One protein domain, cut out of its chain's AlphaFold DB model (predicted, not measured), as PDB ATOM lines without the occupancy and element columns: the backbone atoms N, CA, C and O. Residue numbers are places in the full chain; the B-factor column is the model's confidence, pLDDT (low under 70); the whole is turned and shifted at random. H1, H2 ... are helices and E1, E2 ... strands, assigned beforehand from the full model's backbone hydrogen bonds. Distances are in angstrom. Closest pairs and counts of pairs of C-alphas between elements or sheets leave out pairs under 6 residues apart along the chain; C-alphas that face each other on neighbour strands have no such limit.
ATOM      1  N   ASN A 154     -27.908 -15.231  21.729       55.09
ATOM      2  CA  ASN A 154     -29.074 -16.067  22.019       55.09
ATOM      3  C   ASN A 154     -30.403 -15.355  21.720       55.09
ATOM      4  O   ASN A 154     -31.355 -16.004  21.312       55.09
ATOM      5  N   ALA A 155     -30.498 -14.032  21.890       53.12
ATOM      6  CA  ALA A 155     -31.690 -13.267  21.518       53.12
ATOM      7  C   ALA A 155     -31.823 -13.115  19.996       53.12
ATOM      8  O   ALA A 155     -32.933 -13.176  19.481       53.12
ATOM      9  N   ALA A 156     -30.715 -12.960  19.264       54.19
ATOM     10  CA  ALA A 156     -30.719 -13.001  17.803       54.19
ATOM     11  C   ALA A 156     -31.053 -14.409  17.270       54.19
ATOM     12  O   ALA A 156     -31.689 -14.533  16.225       54.19
ATOM     13  N   GLU A 157     -30.669 -15.463  17.994       51.06
ATOM     14  CA  GLU A 157     -30.996 -16.860  17.689       51.06
ATOM     15  C   GLU A 157     -32.457 -17.209  18.037       51.06
ATOM     16  O   GLU A 157     -33.159 -17.796  17.220       51.06
ATOM     17  N   ALA A 158     -32.990 -16.713  19.155       51.00
ATOM     18  CA  ALA A 158     -34.412 -16.821  19.499       51.00
ATOM     19  C   ALA A 158     -35.315 -15.945  18.596       51.00
ATOM     20  O   ALA A 158     -36.448 -16.307  18.271       51.00
ATOM     21  N   ALA A 159     -34.817 -14.795  18.125       50.47
ATOM     22  CA  ALA A 159     -35.479 -14.005  17.082       50.47
ATOM     23  C   ALA A 159     -35.451 -14.726  15.721       50.47
ATOM     24  O   ALA A 159     -36.412 -14.632  14.959       50.47
ATOM     25  N   ARG A 160     -34.404 -15.519  15.442       51.69
ATOM     26  CA  ARG A 160     -34.356 -16.446  14.296       51.69
ATOM     27  C   ARG A 160     -35.371 -17.573  14.403       51.69
ATOM     28  O   ARG A 160     -35.961 -17.920  13.386       51.69
ATOM     29  N   GLU A 161     -35.625 -18.088  15.601       53.22
ATOM     30  CA  GLU A 161     -36.668 -19.097  15.837       53.22
ATOM     31  C   GLU A 161     -38.098 -18.548  15.674       53.22
ATOM     32  O   GLU A 161     -39.025 -19.322  15.446       53.22
ATOM     33  N   SER A 162     -38.291 -17.224  15.727       56.91
ATOM     34  CA  SER A 162     -39.595 -16.566  15.513       56.91
ATOM     35  C   SER A 162     -39.736 -15.844  14.163       56.91
ATOM     36  O   SER A 162     -40.823 -15.358  13.829       56.91
ATOM     37  N   GLY A 163     -38.672 -15.776  13.357       66.75
ATOM     38  CA  GLY A 163     -38.686 -15.143  12.039       66.75
ATOM     39  C   GLY A 163     -39.146 -16.061  10.911       66.75
ATOM     40  O   GLY A 163     -39.081 -17.285  11.001       66.75
ATOM     41  N   CYS A 164     -39.604 -15.461   9.815       79.50
ATOM     42  CA  CYS A 164     -39.950 -16.199   8.605       79.50
ATOM     43  C   CYS A 164     -38.657 -16.556   7.863       79.50
ATOM     44  O   CYS A 164     -37.892 -15.670   7.472       79.50
ATOM     45  N   LYS A 165     -38.391 -17.851   7.691       85.56
ATOM     46  CA  LYS A 165     -37.249 -18.330   6.914       85.56
ATOM     47  C   LYS A 165     -37.642 -18.438   5.442       85.56
ATOM     48  O   LYS A 165     -38.525 -19.214   5.098       85.56
ATOM     49  N   VAL A 166     -36.935 -17.707   4.585       86.44
ATOM     50  CA  VAL A 166     -37.087 -17.749   3.127       86.44
ATOM     51  C   VAL A 166     -35.808 -18.317   2.523       86.44
ATOM     52  O   VAL A 166     -34.728 -17.751   2.664       86.44
ATOM     53  N   THR A 167     -35.909 -19.458   1.864       89.25
ATOM     54  CA  THR A 167     -34.825 -20.093   1.117       89.25
ATOM     55  C   THR A 167     -34.963 -19.707  -0.350       89.25
ATOM     56  O   THR A 167     -36.045 -19.835  -0.915       89.25
ATOM     57  N   ILE A 168     -33.891 -19.211  -0.959       90.75
ATOM     58  CA  ILE A 168     -33.833 -18.875  -2.382       90.75
ATOM     59  C   ILE A 168     -32.854 -19.849  -3.028       90.75
ATOM     60  O   ILE A 168     -31.647 -19.770  -2.783       90.75
ATOM     61  N   ASP A 169     -33.384 -20.768  -3.823       90.75
ATOM     62  CA  ASP A 169     -32.614 -21.773  -4.546       90.75
ATOM     63  C   ASP A 169     -32.328 -21.247  -5.956       90.75
ATOM     64  O   ASP A 169     -33.234 -21.116  -6.780       90.75
ATOM     65  N   PHE A 170     -31.071 -20.908  -6.228       92.12
ATOM     66  CA  PHE A 170     -30.591 -20.489  -7.540       92.12
ATOM     67  C   PHE A 170     -30.203 -21.707  -8.368       92.12
ATOM     68  O   PHE A 170     -29.396 -22.519  -7.921       92.12
ATOM     69  N   TYR A 171     -30.744 -21.787  -9.574       92.25
ATOM     70  CA  TYR A 171     -30.420 -22.760 -10.610       92.25
ATOM     71  C   TYR A 171     -29.788 -22.028 -11.799       92.25
ATOM     72  O   TYR A 171     -29.823 -20.797 -11.873       92.25
ATOM     73  N   ASP A 172     -29.242 -22.766 -12.760       90.25
ATOM     74  CA  ASP A 172     -28.608 -22.166 -13.942       90.25
ATOM     75  C   ASP A 172     -29.575 -21.321 -14.793       90.25
ATOM     76  O   ASP A 172     -29.171 -20.376 -15.472       90.25
ATOM     77  N   ASP A 173     -30.860 -21.671 -14.795       91.19
ATOM     78  CA  ASP A 173     -31.895 -21.089 -15.647       91.19
ATOM     79  C   ASP A 173     -32.892 -20.185 -14.905       91.19
ATOM     80  O   ASP A 173     -33.758 -19.572 -15.538       91.19
ATOM     81  N   GLY A 174     -32.757 -20.042 -13.587       91.44
ATOM     82  CA  GLY A 174     -33.634 -19.206 -12.776       91.44
ATOM     83  C   GLY A 174     -33.472 -19.428 -11.281       91.44
ATOM     84  O   GLY A 174     -32.470 -19.955 -10.812       91.44
ATOM     85  N   PHE A 175     -34.477 -19.029 -10.513       90.62
ATOM     86  CA  PHE A 175     -34.503 -19.260  -9.074       90.62
ATOM     87  C   PHE A 175     -35.885 -19.682  -8.579       90.62
ATOM     88  O   PHE A 175     -36.914 -19.407  -9.201       90.62
ATOM     89  N   LEU A 176     -35.897 -20.351  -7.434       90.62
ATOM     90  CA  LEU A 176     -37.087 -20.855  -6.765       90.62
ATOM     91  C   LEU A 176     -37.100 -20.402  -5.303       90.62
ATOM     92  O   LEU A 176     -36.049 -20.205  -4.694       90.62
ATOM     93  N   LEU A 177     -38.291 -20.251  -4.732       88.88
ATOM     94  CA  LEU A 177     -38.471 -19.846  -3.339       88.88
ATOM     95  C   LEU A 177     -39.002 -21.020  -2.522       88.88
ATOM     96  O   LEU A 177     -40.001 -21.621  -2.904       88.88
ATOM     97  N   ASN A 178     -38.355 -21.331  -1.399       86.25
ATOM     98  CA  ASN A 178     -38.725 -22.399  -0.463       86.25
ATOM     99  C   ASN A 178     -38.954 -23.779  -1.106       86.25
ATOM    100  O   ASN A 178     -39.650 -24.611  -0.537       86.25
ATOM    101  N   GLY A 179     -38.386 -24.061  -2.282       81.44
ATOM    102  CA  GLY A 179     -38.715 -25.301  -2.985       81.44
ATOM    103  C   GLY A 179     -40.172 -25.358  -3.475       81.44
ATOM    104  O   GLY A 179     -40.722 -26.446  -3.629       81.44
ATOM    105  N   HIS A 180     -40.813 -24.209  -3.714       78.94
ATOM    106  CA  HIS A 180     -42.207 -24.103  -4.137       78.94
ATOM    107  C   HIS A 180     -42.371 -23.280  -5.415       78.94
ATOM    108  O   HIS A 180     -41.637 -22.329  -5.674       78.94
ATOM    109  N   LYS A 181     -43.385 -23.638  -6.214       81.62
ATOM    110  CA  LYS A 181     -43.798 -22.858  -7.389       81.62
ATOM    111  C   LYS A 181     -44.395 -21.511  -6.946       81.62
ATOM    112  O   LYS A 181     -45.078 -21.479  -5.922       81.62
ATOM    113  N   PRO A 182     -44.230 -20.436  -7.738       84.56
ATOM    114  CA  PRO A 182     -43.689 -20.412  -9.101       84.56
ATOM    115  C   PRO A 182     -42.152 -20.389  -9.178       84.56
ATOM    116  O   PRO A 182     -41.486 -19.778  -8.351       84.56
ATOM    117  N   PHE A 183     -41.601 -21.025 -10.219       87.88
ATOM    118  CA  PHE A 183     -40.201 -20.853 -10.621       87.88
ATOM    119  C   PHE A 183     -40.028 -19.532 -11.376       87.88
ATOM    120  O   PHE A 183     -40.857 -19.180 -12.219       87.88
ATOM    121  N   PHE A 184     -38.944 -18.814 -11.091       88.94
ATOM    122  CA  PHE A 184     -38.619 -17.523 -11.683       88.94
ATOM    123  C   PHE A 184     -37.454 -17.676 -12.667       88.94
ATOM    124  O   PHE A 184     -36.294 -17.559 -12.272       88.94
ATOM    125  N   PRO A 185     -37.726 -17.920 -13.962       90.12
ATOM    126  CA  PRO A 185     -36.672 -18.113 -14.948       90.12
ATOM    127  C   PRO A 185     -35.956 -16.795 -15.256       90.12
ATOM    128  O   PRO A 185     -36.611 -15.756 -15.395       90.12
ATOM    129  N   PHE A 186     -34.637 -16.840 -15.459       89.62
ATOM    130  CA  PHE A 186     -33.834 -15.677 -15.873       89.62
ATOM    131  C   PHE A 186     -34.144 -15.205 -17.296       89.62
ATOM    132  O   PHE A 186     -33.764 -14.106 -17.693       89.62
ATOM    133  N   SER A 187     -34.858 -16.007 -18.087       89.31
ATOM    134  CA  SER A 187     -35.340 -15.597 -19.408       89.31
ATOM    135  C   SER A 187     -36.470 -14.563 -19.339       89.31
ATOM    136  O   SER A 187     -36.726 -13.869 -20.322       89.31
ATOM    137  N   ASN A 188     -37.150 -14.426 -18.194       90.94
ATOM    138  CA  ASN A 188     -38.249 -13.484 -18.025       90.94
ATOM    139  C   ASN A 188     -37.744 -12.135 -17.491       90.94
ATOM    140  O   ASN A 188     -37.127 -12.056 -16.428       90.94
ATOM    141  N   ALA A 189     -38.083 -11.051 -18.195       88.81
ATOM    142  CA  ALA A 189     -37.724  -9.688 -17.808       88.81
ATOM    143  C   ALA A 189     -38.206  -9.319 -16.392       88.81
ATOM    144  O   ALA A 189     -37.515  -8.596 -15.679       88.81
ATOM    145  N   LYS A 190     -39.360  -9.850 -15.960       87.38
ATOM    146  CA  LYS A 190     -39.889  -9.615 -14.608       87.38
ATOM    147  C   LYS A 190     -39.020 -10.264 -13.528       87.38
ATOM    148  O   LYS A 190     -38.727  -9.621 -12.529       87.38
ATOM    149  N   SER A 191     -38.570 -11.500 -13.741       86.56
ATOM    150  CA  SER A 191     -37.698 -12.211 -12.797       86.56
ATOM    151  C   SER A 191     -36.353 -11.503 -12.630       86.56
ATOM    152  O   SER A 191     -35.868 -11.361 -11.512       86.56
ATOM    153  N   ASN A 192     -35.777 -11.007 -13.729       86.56
ATOM    154  CA  ASN A 192     -34.524 -10.249 -13.679       86.56
ATOM    155  C   ASN A 192     -34.686  -8.896 -12.983       86.56
ATOM    156  O   ASN A 192     -33.800  -8.500 -12.233       86.56
ATOM    157  N   ALA A 193     -35.814  -8.206 -13.181       87.56
ATOM    158  CA  ALA A 193     -36.104  -6.968 -12.459       87.56
ATOM    159  C   ALA A 193     -36.166  -7.204 -10.940       87.56
ATOM    160  O   ALA A 193     -35.568  -6.447 -10.180       87.56
ATOM    161  N   LEU A 194     -36.806  -8.296 -10.507       86.12
ATOM    162  CA  LEU A 194     -36.862  -8.682  -9.095       86.12
ATOM    163  C   LEU A 194     -35.480  -9.054  -8.534       86.12
ATOM    164  O   LEU A 194     -35.168  -8.723  -7.391       86.12
ATOM    165  N   LEU A 195     -34.637  -9.721  -9.328       86.44
ATOM    166  CA  LEU A 195     -33.267 -10.057  -8.932       86.44
ATOM    167  C   LEU A 195     -32.393  -8.807  -8.764       86.44
ATOM    168  O   LEU A 195     -31.654  -8.699  -7.785       86.44
ATOM    169  N   GLU A 196     -32.492  -7.851  -9.688       86.38
ATOM    170  CA  GLU A 196     -31.790  -6.569  -9.584       86.38
ATOM    171  C   GLU A 196     -32.300  -5.736  -8.401       86.38
ATOM    172  O   GLU A 196     -31.504  -5.117  -7.694       86.38
ATOM    173  N   GLU A 197     -33.599  -5.774  -8.101       86.50
ATOM    174  CA  GLU A 197     -34.146  -5.145  -6.895       86.50
ATOM    175  C   GLU A 197     -33.572  -5.782  -5.618       86.50
ATOM    176  O   GLU A 197     -33.074  -5.066  -4.749       86.50
ATOM    177  N   MET A 198     -33.526  -7.118  -5.533       84.62
ATOM    178  CA  MET A 198     -32.886  -7.820  -4.408       84.62
ATOM    179  C   MET A 198     -31.410  -7.441  -4.251       84.62
ATOM    180  O   MET A 198     -30.914  -7.295  -3.131       84.62
ATOM    181  N   ARG A 199     -30.701  -7.252  -5.369       84.50
ATOM    182  CA  ARG A 199     -29.286  -6.872  -5.386       84.50
ATOM    183  C   ARG A 199     -29.058  -5.425  -4.944       84.50
ATOM    184  O   ARG A 199     -28.083  -5.150  -4.247       84.50
ATOM    185  N   THR A 200     -29.923  -4.510  -5.369       83.25
ATOM    186  CA  THR A 200     -29.763  -3.062  -5.157       83.25
ATOM    187  C   THR A 200     -30.327  -2.595  -3.821       83.25
ATOM    188  O   THR A 200     -29.659  -1.845  -3.111       83.25
ATOM    189  N   ALA A 201     -31.525  -3.050  -3.455       77.31
ATOM    190  CA  ALA A 201     -32.220  -2.625  -2.244       77.31
ATOM    191  C   ALA A 201     -31.830  -3.441  -1.000       77.31
ATOM    192  O   ALA A 201     -32.165  -3.041   0.112       77.31
ATOM    193  N   GLN A 202     -31.132  -4.576  -1.165       75.06
ATOM    194  CA  GLN A 202     -30.865  -5.556  -0.095       75.06
ATOM    195  C   GLN A 202     -32.136  -6.016   0.650       75.06
ATOM    196  O   GLN A 202     -32.069  -6.520   1.772       75.06
ATOM    197  N   THR A 203     -33.304  -5.867   0.027       80.62
ATOM    198  CA  THR A 203     -34.610  -6.277   0.550       80.62
ATOM    199  C   THR A 203     -35.259  -7.269  -0.398       80.62
ATOM    200  O   THR A 203     -35.031  -7.215  -1.603       80.62
ATOM    201  N   ILE A 204     -36.097  -8.164   0.129       82.06
ATOM    202  CA  ILE A 204     -36.891  -9.070  -0.709       82.06
ATOM    203  C   ILE A 204     -38.111  -8.301  -1.237       82.06
ATOM    204  O   ILE A 204     -38.894  -7.816  -0.415       82.06
ATOM    205  N   PRO A 205     -38.306  -8.206  -2.565       84.12
ATOM    206  CA  PRO A 205     -39.482  -7.583  -3.157       84.12
ATOM    207  C   PRO A 205     -40.779  -8.197  -2.625       84.12
ATOM    208  O   PRO A 205     -40.894  -9.420  -2.477       84.12
ATOM    209  N   SER A 206     -41.796  -7.366  -2.392       78.94
ATOM    210  CA  SER A 206     -43.112  -7.829  -1.931       78.94
ATOM    211  C   SER A 206     -43.749  -8.832  -2.891       78.94
ATOM    212  O   SER A 206     -44.453  -9.739  -2.457       78.94
ATOM    213  N   ASP A 207     -43.471  -8.708  -4.188       80.06
ATOM    214  CA  ASP A 207     -44.005  -9.596  -5.223       80.06
ATOM    215  C   ASP A 207     -43.467 -11.027  -5.088       80.06
ATOM    216  O   ASP A 207     -44.211 -11.989  -5.269       80.06
ATOM    217  N   ILE A 208     -42.202 -11.169  -4.679       80.44
ATOM    218  CA  ILE A 208     -41.570 -12.455  -4.358       80.44
ATOM    219  C   ILE A 208     -42.197 -13.049  -3.093       80.44
ATOM    220  O   ILE A 208     -42.535 -14.230  -3.062       80.44
ATOM    221  N   LEU A 209     -42.428 -12.230  -2.062       81.44
ATOM    222  CA  LEU A 209     -43.070 -12.687  -0.825       81.44
ATOM    223  C   LEU A 209     -44.530 -13.099  -1.037       81.44
ATOM    224  O   LEU A 209     -45.000 -14.057  -0.429       81.44
ATOM    225  N   ASN A 210     -45.246 -12.418  -1.929       82.06
ATOM    226  CA  ASN A 210     -46.611 -12.775  -2.306       82.06
ATOM    227  C   ASN A 210     -46.670 -14.067  -3.130       82.06
ATOM    228  O   ASN A 210     -47.696 -14.749  -3.119       82.06
ATOM    229  N   ALA A 211     -45.586 -14.424  -3.822       78.19
ATOM    230  CA  ALA A 211     -45.484 -15.679  -4.554       78.19
ATOM    231  C   ALA A 211     -45.245 -16.899  -3.644       78.19
ATOM    232  O   ALA A 211     -45.459 -18.022  -4.092       78.19
ATOM    233  N   LEU A 212     -44.855 -16.698  -2.377       80.62
ATOM    234  CA  LEU A 212     -44.745 -17.778  -1.393       80.62
ATOM    235  C   LEU A 212     -46.113 -18.399  -1.078       80.62
ATOM    236  O   LEU A 212     -47.160 -17.733  -1.137       80.62
ATOM    237  N   HIS A 213     -46.082 -19.673  -0.676       77.00
ATOM    238  CA  HIS A 213     -47.259 -20.402  -0.215       77.00
ATOM    239  C   HIS A 213     -47.931 -19.647   0.949       77.00
ATOM    240  O   HIS A 213     -47.217 -19.142   1.819       77.00
ATOM    241  N   PRO A 214     -49.277 -19.548   1.012       77.12
ATOM    242  CA  PRO A 214     -49.975 -18.726   2.008       77.12
ATOM    243  C   PRO A 214     -49.582 -18.999   3.464       77.12
ATOM    244  O   PRO A 214     -49.586 -18.077   4.275       77.12
ATOM    245  N   GLU A 215     -49.224 -20.244   3.783       76.06
ATOM    246  CA  GLU A 215     -48.798 -20.668   5.126       76.06
ATOM    247  C   GLU A 215     -47.383 -20.199   5.498       76.06
ATOM    248  O   GLU A 215     -47.061 -20.082   6.677       76.06
ATOM    249  N   GLU A 216     -46.553 -19.893   4.502       77.50
ATOM    250  CA  GLU A 216     -45.152 -19.497   4.675       77.50
ATOM    251  C   GLU A 216     -44.935 -17.993   4.509       77.50
ATOM    252  O   GLU A 216     -43.824 -17.494   4.700       77.50
ATOM    253  N   ARG A 217     -45.986 -17.245   4.150       82.31
ATOM    254  CA  ARG A 217     -45.887 -15.799   3.962       82.31
ATOM    255  C   ARG A 217     -45.528 -15.114   5.284       82.31
ATOM    256  O   ARG A 217     -46.192 -15.356   6.298       82.31
ATOM    257  N   PRO A 218     -44.525 -14.220   5.289       81.56
ATOM    258  CA  PRO A 218     -44.171 -13.477   6.487       81.56
ATOM    259  C   PRO A 218     -45.340 -12.598   6.932       81.56
ATOM    260  O   PRO A 218     -45.979 -11.916   6.126       81.56
ATOM    261  N   LYS A 219     -45.613 -12.586   8.239       81.75
ATOM    262  CA  LYS A 219     -46.588 -11.657   8.823       81.75
ATOM    263  C   LYS A 219     -46.025 -10.235   8.787       81.75
ATOM    264  O   LYS A 219     -44.813 -10.033   8.847       81.75
ATOM    265  N   GLN A 220     -46.902  -9.236   8.721       77.38
ATOM    266  CA  GLN A 220     -46.485  -7.834   8.720       77.38
ATOM    267  C   GLN A 220     -45.632  -7.523   9.963       77.38
ATOM    268  O   GLN A 220     -46.065  -7.752  11.090       77.38
ATOM    269  N   GLY A 221     -44.413  -7.020   9.748       76.75
ATOM    270  CA  GLY A 221     -43.459  -6.709  10.820       76.75
ATOM    271  C   GLY A 221     -42.649  -7.899  11.353       76.75
ATOM    272  O   GLY A 221     -41.842  -7.707  12.260       76.75
ATOM    273  N   GLN A 222     -42.821  -9.110  10.810       80.06
ATOM    274  CA  GLN A 222     -41.998 -10.268  11.165       80.06
ATOM    275  C   GLN A 222     -40.608 -10.157  10.508       80.06
ATOM    276  O   GLN A 222     -40.530  -9.860   9.313       80.06
ATOM    277  N   PRO A 223     -39.503 -10.408  11.239       80.38
ATOM    278  CA  PRO A 223     -38.176 -10.448  10.636       80.38
ATOM    279  C   PRO A 223     -38.081 -11.610   9.638       80.38
ATOM    280  O   PRO A 223     -38.540 -12.722   9.919       80.38
ATOM    281  N   ILE A 224     -37.486 -11.344   8.474       83.38
ATOM    282  CA  ILE A 224     -37.285 -12.331   7.412       83.38
ATOM    283  C   ILE A 224     -35.813 -12.724   7.379       83.38
ATOM    284  O   ILE A 224     -34.931 -11.867   7.331       83.38
ATOM    285  N   TYR A 225     -35.557 -14.026   7.377       84.31
ATOM    286  CA  TYR A 225     -34.221 -14.590   7.268       84.31
ATOM    287  C   TYR A 225     -34.065 -15.286   5.928       84.31
ATOM    288  O   TYR A 225     -34.747 -16.273   5.656       84.31
ATOM    289  N   THR A 226     -33.140 -14.797   5.109       83.75
ATOM    290  CA  THR A 226     -32.841 -15.376   3.801       83.75
ATOM    291  C   THR A 226     -31.727 -16.406   3.877       83.75
ATOM    292  O   THR A 226     -30.663 -16.164   4.444       83.75
ATOM    293  N   GLN A 227     -31.963 -17.571   3.280       87.50
ATOM    294  CA  GLN A 227     -30.940 -18.573   3.012       87.50
ATOM    295  C   GLN A 227     -30.792 -18.720   1.501       87.50
ATOM    296  O   GLN A 227     -31.736 -19.107   0.828       87.50
ATOM    297  N   ILE A 228     -29.607 -18.434   0.970       89.31
ATOM    298  CA  ILE A 228     -29.316 -18.614  -0.453       89.31
ATOM    299  C   ILE A 228     -28.697 -19.997  -0.643       89.31
ATOM    300  O   ILE A 228     -27.764 -20.364   0.077       89.31
ATOM    301  N   ARG A 229     -29.217 -20.762  -1.599       88.75
ATOM    302  CA  ARG A 229     -28.625 -22.016  -2.070       88.75
ATOM    303  C   ARG A 229     -28.369 -21.907  -3.559       88.75
ATOM    304  O   ARG A 229     -29.104 -21.231  -4.268       88.75
ATOM    305  N   THR A 230     -27.310 -22.549  -4.021       90.12
ATOM    306  CA  THR A 230     -26.880 -22.479  -5.416       90.12
ATOM    307  C   THR A 230     -26.736 -23.895  -5.940       90.12
ATOM    308  O   THR A 230     -26.078 -24.731  -5.320       90.12
ATOM    309  N   HIS A 231     -27.367 -24.155  -7.072       86.69
ATOM    310  CA  HIS A 231     -27.392 -25.425  -7.768       86.69
ATOM    311  C   HIS A 231     -26.792 -25.198  -9.153       86.69
ATOM    312  O   HIS A 231     -27.244 -24.326  -9.885       86.69
ATOM    313  N   ALA A 232     -25.776 -25.985  -9.509       84.62
ATOM    314  CA  ALA A 232     -25.118 -25.931 -10.820       84.62
ATOM    315  C   ALA A 232     -25.891 -26.700 -11.910       84.62
ATOM    316  O   ALA A 232     -25.319 -27.127 -12.908       84.62
ATOM    317  N   GLU A 233     -27.163 -27.000 -11.657       88.81
ATOM    318  CA  GLU A 233     -28.035 -27.710 -12.578       88.81
ATOM    319  C   GLU A 233     -29.220 -26.822 -12.948       88.81
ATOM    320  O   GLU A 233     -29.589 -25.908 -12.210       88.81
ATOM    321  N   LYS A 234     -29.822 -27.093 -14.108       87.81
ATOM    322  CA  LYS A 234     -31.082 -26.458 -14.498       87.81
ATOM    323  C   LYS A 234     -32.214 -26.971 -13.626       87.81
ATOM    324  O   LYS A 234     -32.209 -28.134 -13.210       87.81
ATOM    325  N   PHE A 235     -33.188 -26.110 -13.383       84.69
ATOM    326  CA  PHE A 235     -34.367 -26.483 -12.635       84.69
ATOM    327  C   PHE A 235     -35.193 -27.513 -13.414       84.69
ATOM    328  O   PHE A 235     -35.550 -27.317 -14.576       84.69
ATOM    329  N   ASP A 236     -35.495 -28.628 -12.755       82.56
ATOM    330  CA  ASP A 236     -36.352 -29.678 -13.288       82.56
ATOM    331  C   ASP A 236     -37.604 -29.776 -12.417       82.56
ATOM    332  O   ASP A 236     -37.544 -30.175 -11.250       82.56
ATOM    333  N   ASP A 237     -38.743 -29.425 -13.010       78.31
ATOM    334  CA  ASP A 237     -40.061 -29.451 -12.378       78.31
ATOM    335  C   ASP A 237     -40.388 -30.827 -11.765       78.31
ATOM    336  O   ASP A 237     -41.061 -30.901 -10.737       78.31
ATOM    337  N   SER A 238     -39.872 -31.920 -12.343       72.12
ATOM    338  CA  SER A 238     -40.111 -33.287 -11.856       72.12
ATOM    339  C   SER A 238     -39.438 -33.585 -10.509       72.12
ATOM    340  O   SER A 238     -39.894 -34.443  -9.743       72.12
ATOM    341  N   LYS A 239     -38.377 -32.845 -10.162       68.69
ATOM    342  CA  LYS A 239     -37.691 -32.972  -8.868       68.69
ATOM    343  C   LYS A 239     -38.467 -32.307  -7.731       68.69
ATOM    344  O   LYS A 239     -38.240 -32.641  -6.568       68.69
ATOM    345  N   LEU A 240     -39.406 -31.413  -8.046       67.44
ATOM    346  CA  LEU A 240     -40.163 -30.662  -7.051       67.44
ATOM    347  C   LEU A 240     -41.178 -31.534  -6.302       67.44
ATOM    348  O   LEU A 240     -41.260 -31.467  -5.077       67.44
ATOM    349  N   ASP A 241     -41.888 -32.416  -7.007       58.81
ATOM    350  CA  ASP A 241     -42.858 -33.341  -6.393       58.81
ATOM    351  C   ASP A 241     -42.168 -34.384  -5.496       58.81
ATOM    352  O   ASP A 241     -42.712 -34.850  -4.487       58.81
ATOM    353  N   SER A 242     -40.913 -34.694  -5.825       51.25
ATOM    354  CA  SER A 242     -40.062 -35.611  -5.065       51.25
ATOM    355  C   SER A 242     -39.503 -34.986  -3.780       51.25
ATOM    356  O   SER A 242     -39.175 -35.718  -2.849       51.25
ATOM    357  N   ALA A 243     -39.384 -33.654  -3.722       49.06
ATOM    358  CA  ALA A 243     -38.835 -32.916  -2.582       49.06
ATOM    359  C   ALA A 243     -39.921 -32.284  -1.686       49.06
ATOM    360  O   ALA A 243     -39.747 -32.220  -0.471       49.06
TER     361      ALA A 243
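Overview. This is residues 154 to 243 of the 381 residues of the protein "UBA-like domain-containing protein" of Giardia muris (UniProt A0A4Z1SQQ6). One strongly twisted sheet of four strands forms a wall, with helices H2 and H3 packed by its edge strand E3, while H1 lies beyond the start of E1, at one end of the sheet, and H4, at the end of the printed part, lies off the sheet, nearest to the start of E3. The printed part has 90 residues, with four named helices and four named strands in the order H1 E1 E2 E3 H2 H3 E4 H4. The sheet is mixed, in the order E3, E2, E1, E4, with E1 and E4 parallel and the other neighbours antiparallel. The class is mixed, helices and strands; the whole is compact, with a radius of gyration of the C-alphas of 13.7 A and spans of 39 by 32 by 24 A.

Arrangement. H1, residues 154 to 162, only grazes the sheet with residues 159 to 162; its closest C-alphas to E4, residues 224 to 230, are those of Arg 160 and Tyr 225, 7.3 A apart. E1, residues 164 to 171, E2, residues 174 to 177, and E3, residues 180 to 185, form a meander, each strand the antiparallel neighbour of the one before; E1 and E2 are a hairpin, as are E2 and E3. N 169 and O 176 are 2.9 A apart, and N 184 and O 175 are 2.8 A apart, both within hydrogen-bond range. H2, residues 189 to 201, and H3, residues 206 to 211, each only graze the sheet. The closest C-alphas of E3 and H2 are Phe 184 and Ser 191, 5.5 A; those of E3 and H3 are Pro 182 and Ala 211, 6.8 A. H2 and H3 are close but not clearly touching, Leu 194 and Ile 208 having C-alphas 7.7 A apart, at a steep tilt of 50 degrees, opposite ways. E3, H2, H3 and E4 make a split strand-helix-strand unit, two strands running the same way with E2 and E1 between them, and its crossover is right-handed. E4 is parallel to E1 at 20 degrees, with N 168 and O 227 2.8 A apart, within hydrogen-bond range. H4, residues 238 to 243, is only just not on the sheet, with 4 pairs of C-alphas within 10 A. Every O i to N i+4 pair is within hydrogen-bond range in H1, H2 and H3; in H4, 1 of 2.

Along the chain. H1 begins at C-alpha 154, (-29.074, -16.067, 22.019). From first to last C-alpha E1 measures 22.4 A, E4 19.4 A and H2 18.0 A. H4 ends at C-alpha 243, (-38.835, -32.916, -2.582).

Size, cuts and confidence. The C-alphas of Asn 154 and Ser 187, the two farthest apart, are 41.9 A from each other. The printed part has no cut. The link from H3 to E4, residues 212 to 223, is long. Mean pLDDT of the printed part is 79.7; residues 154 to 163 and 239 to 243 are under 70.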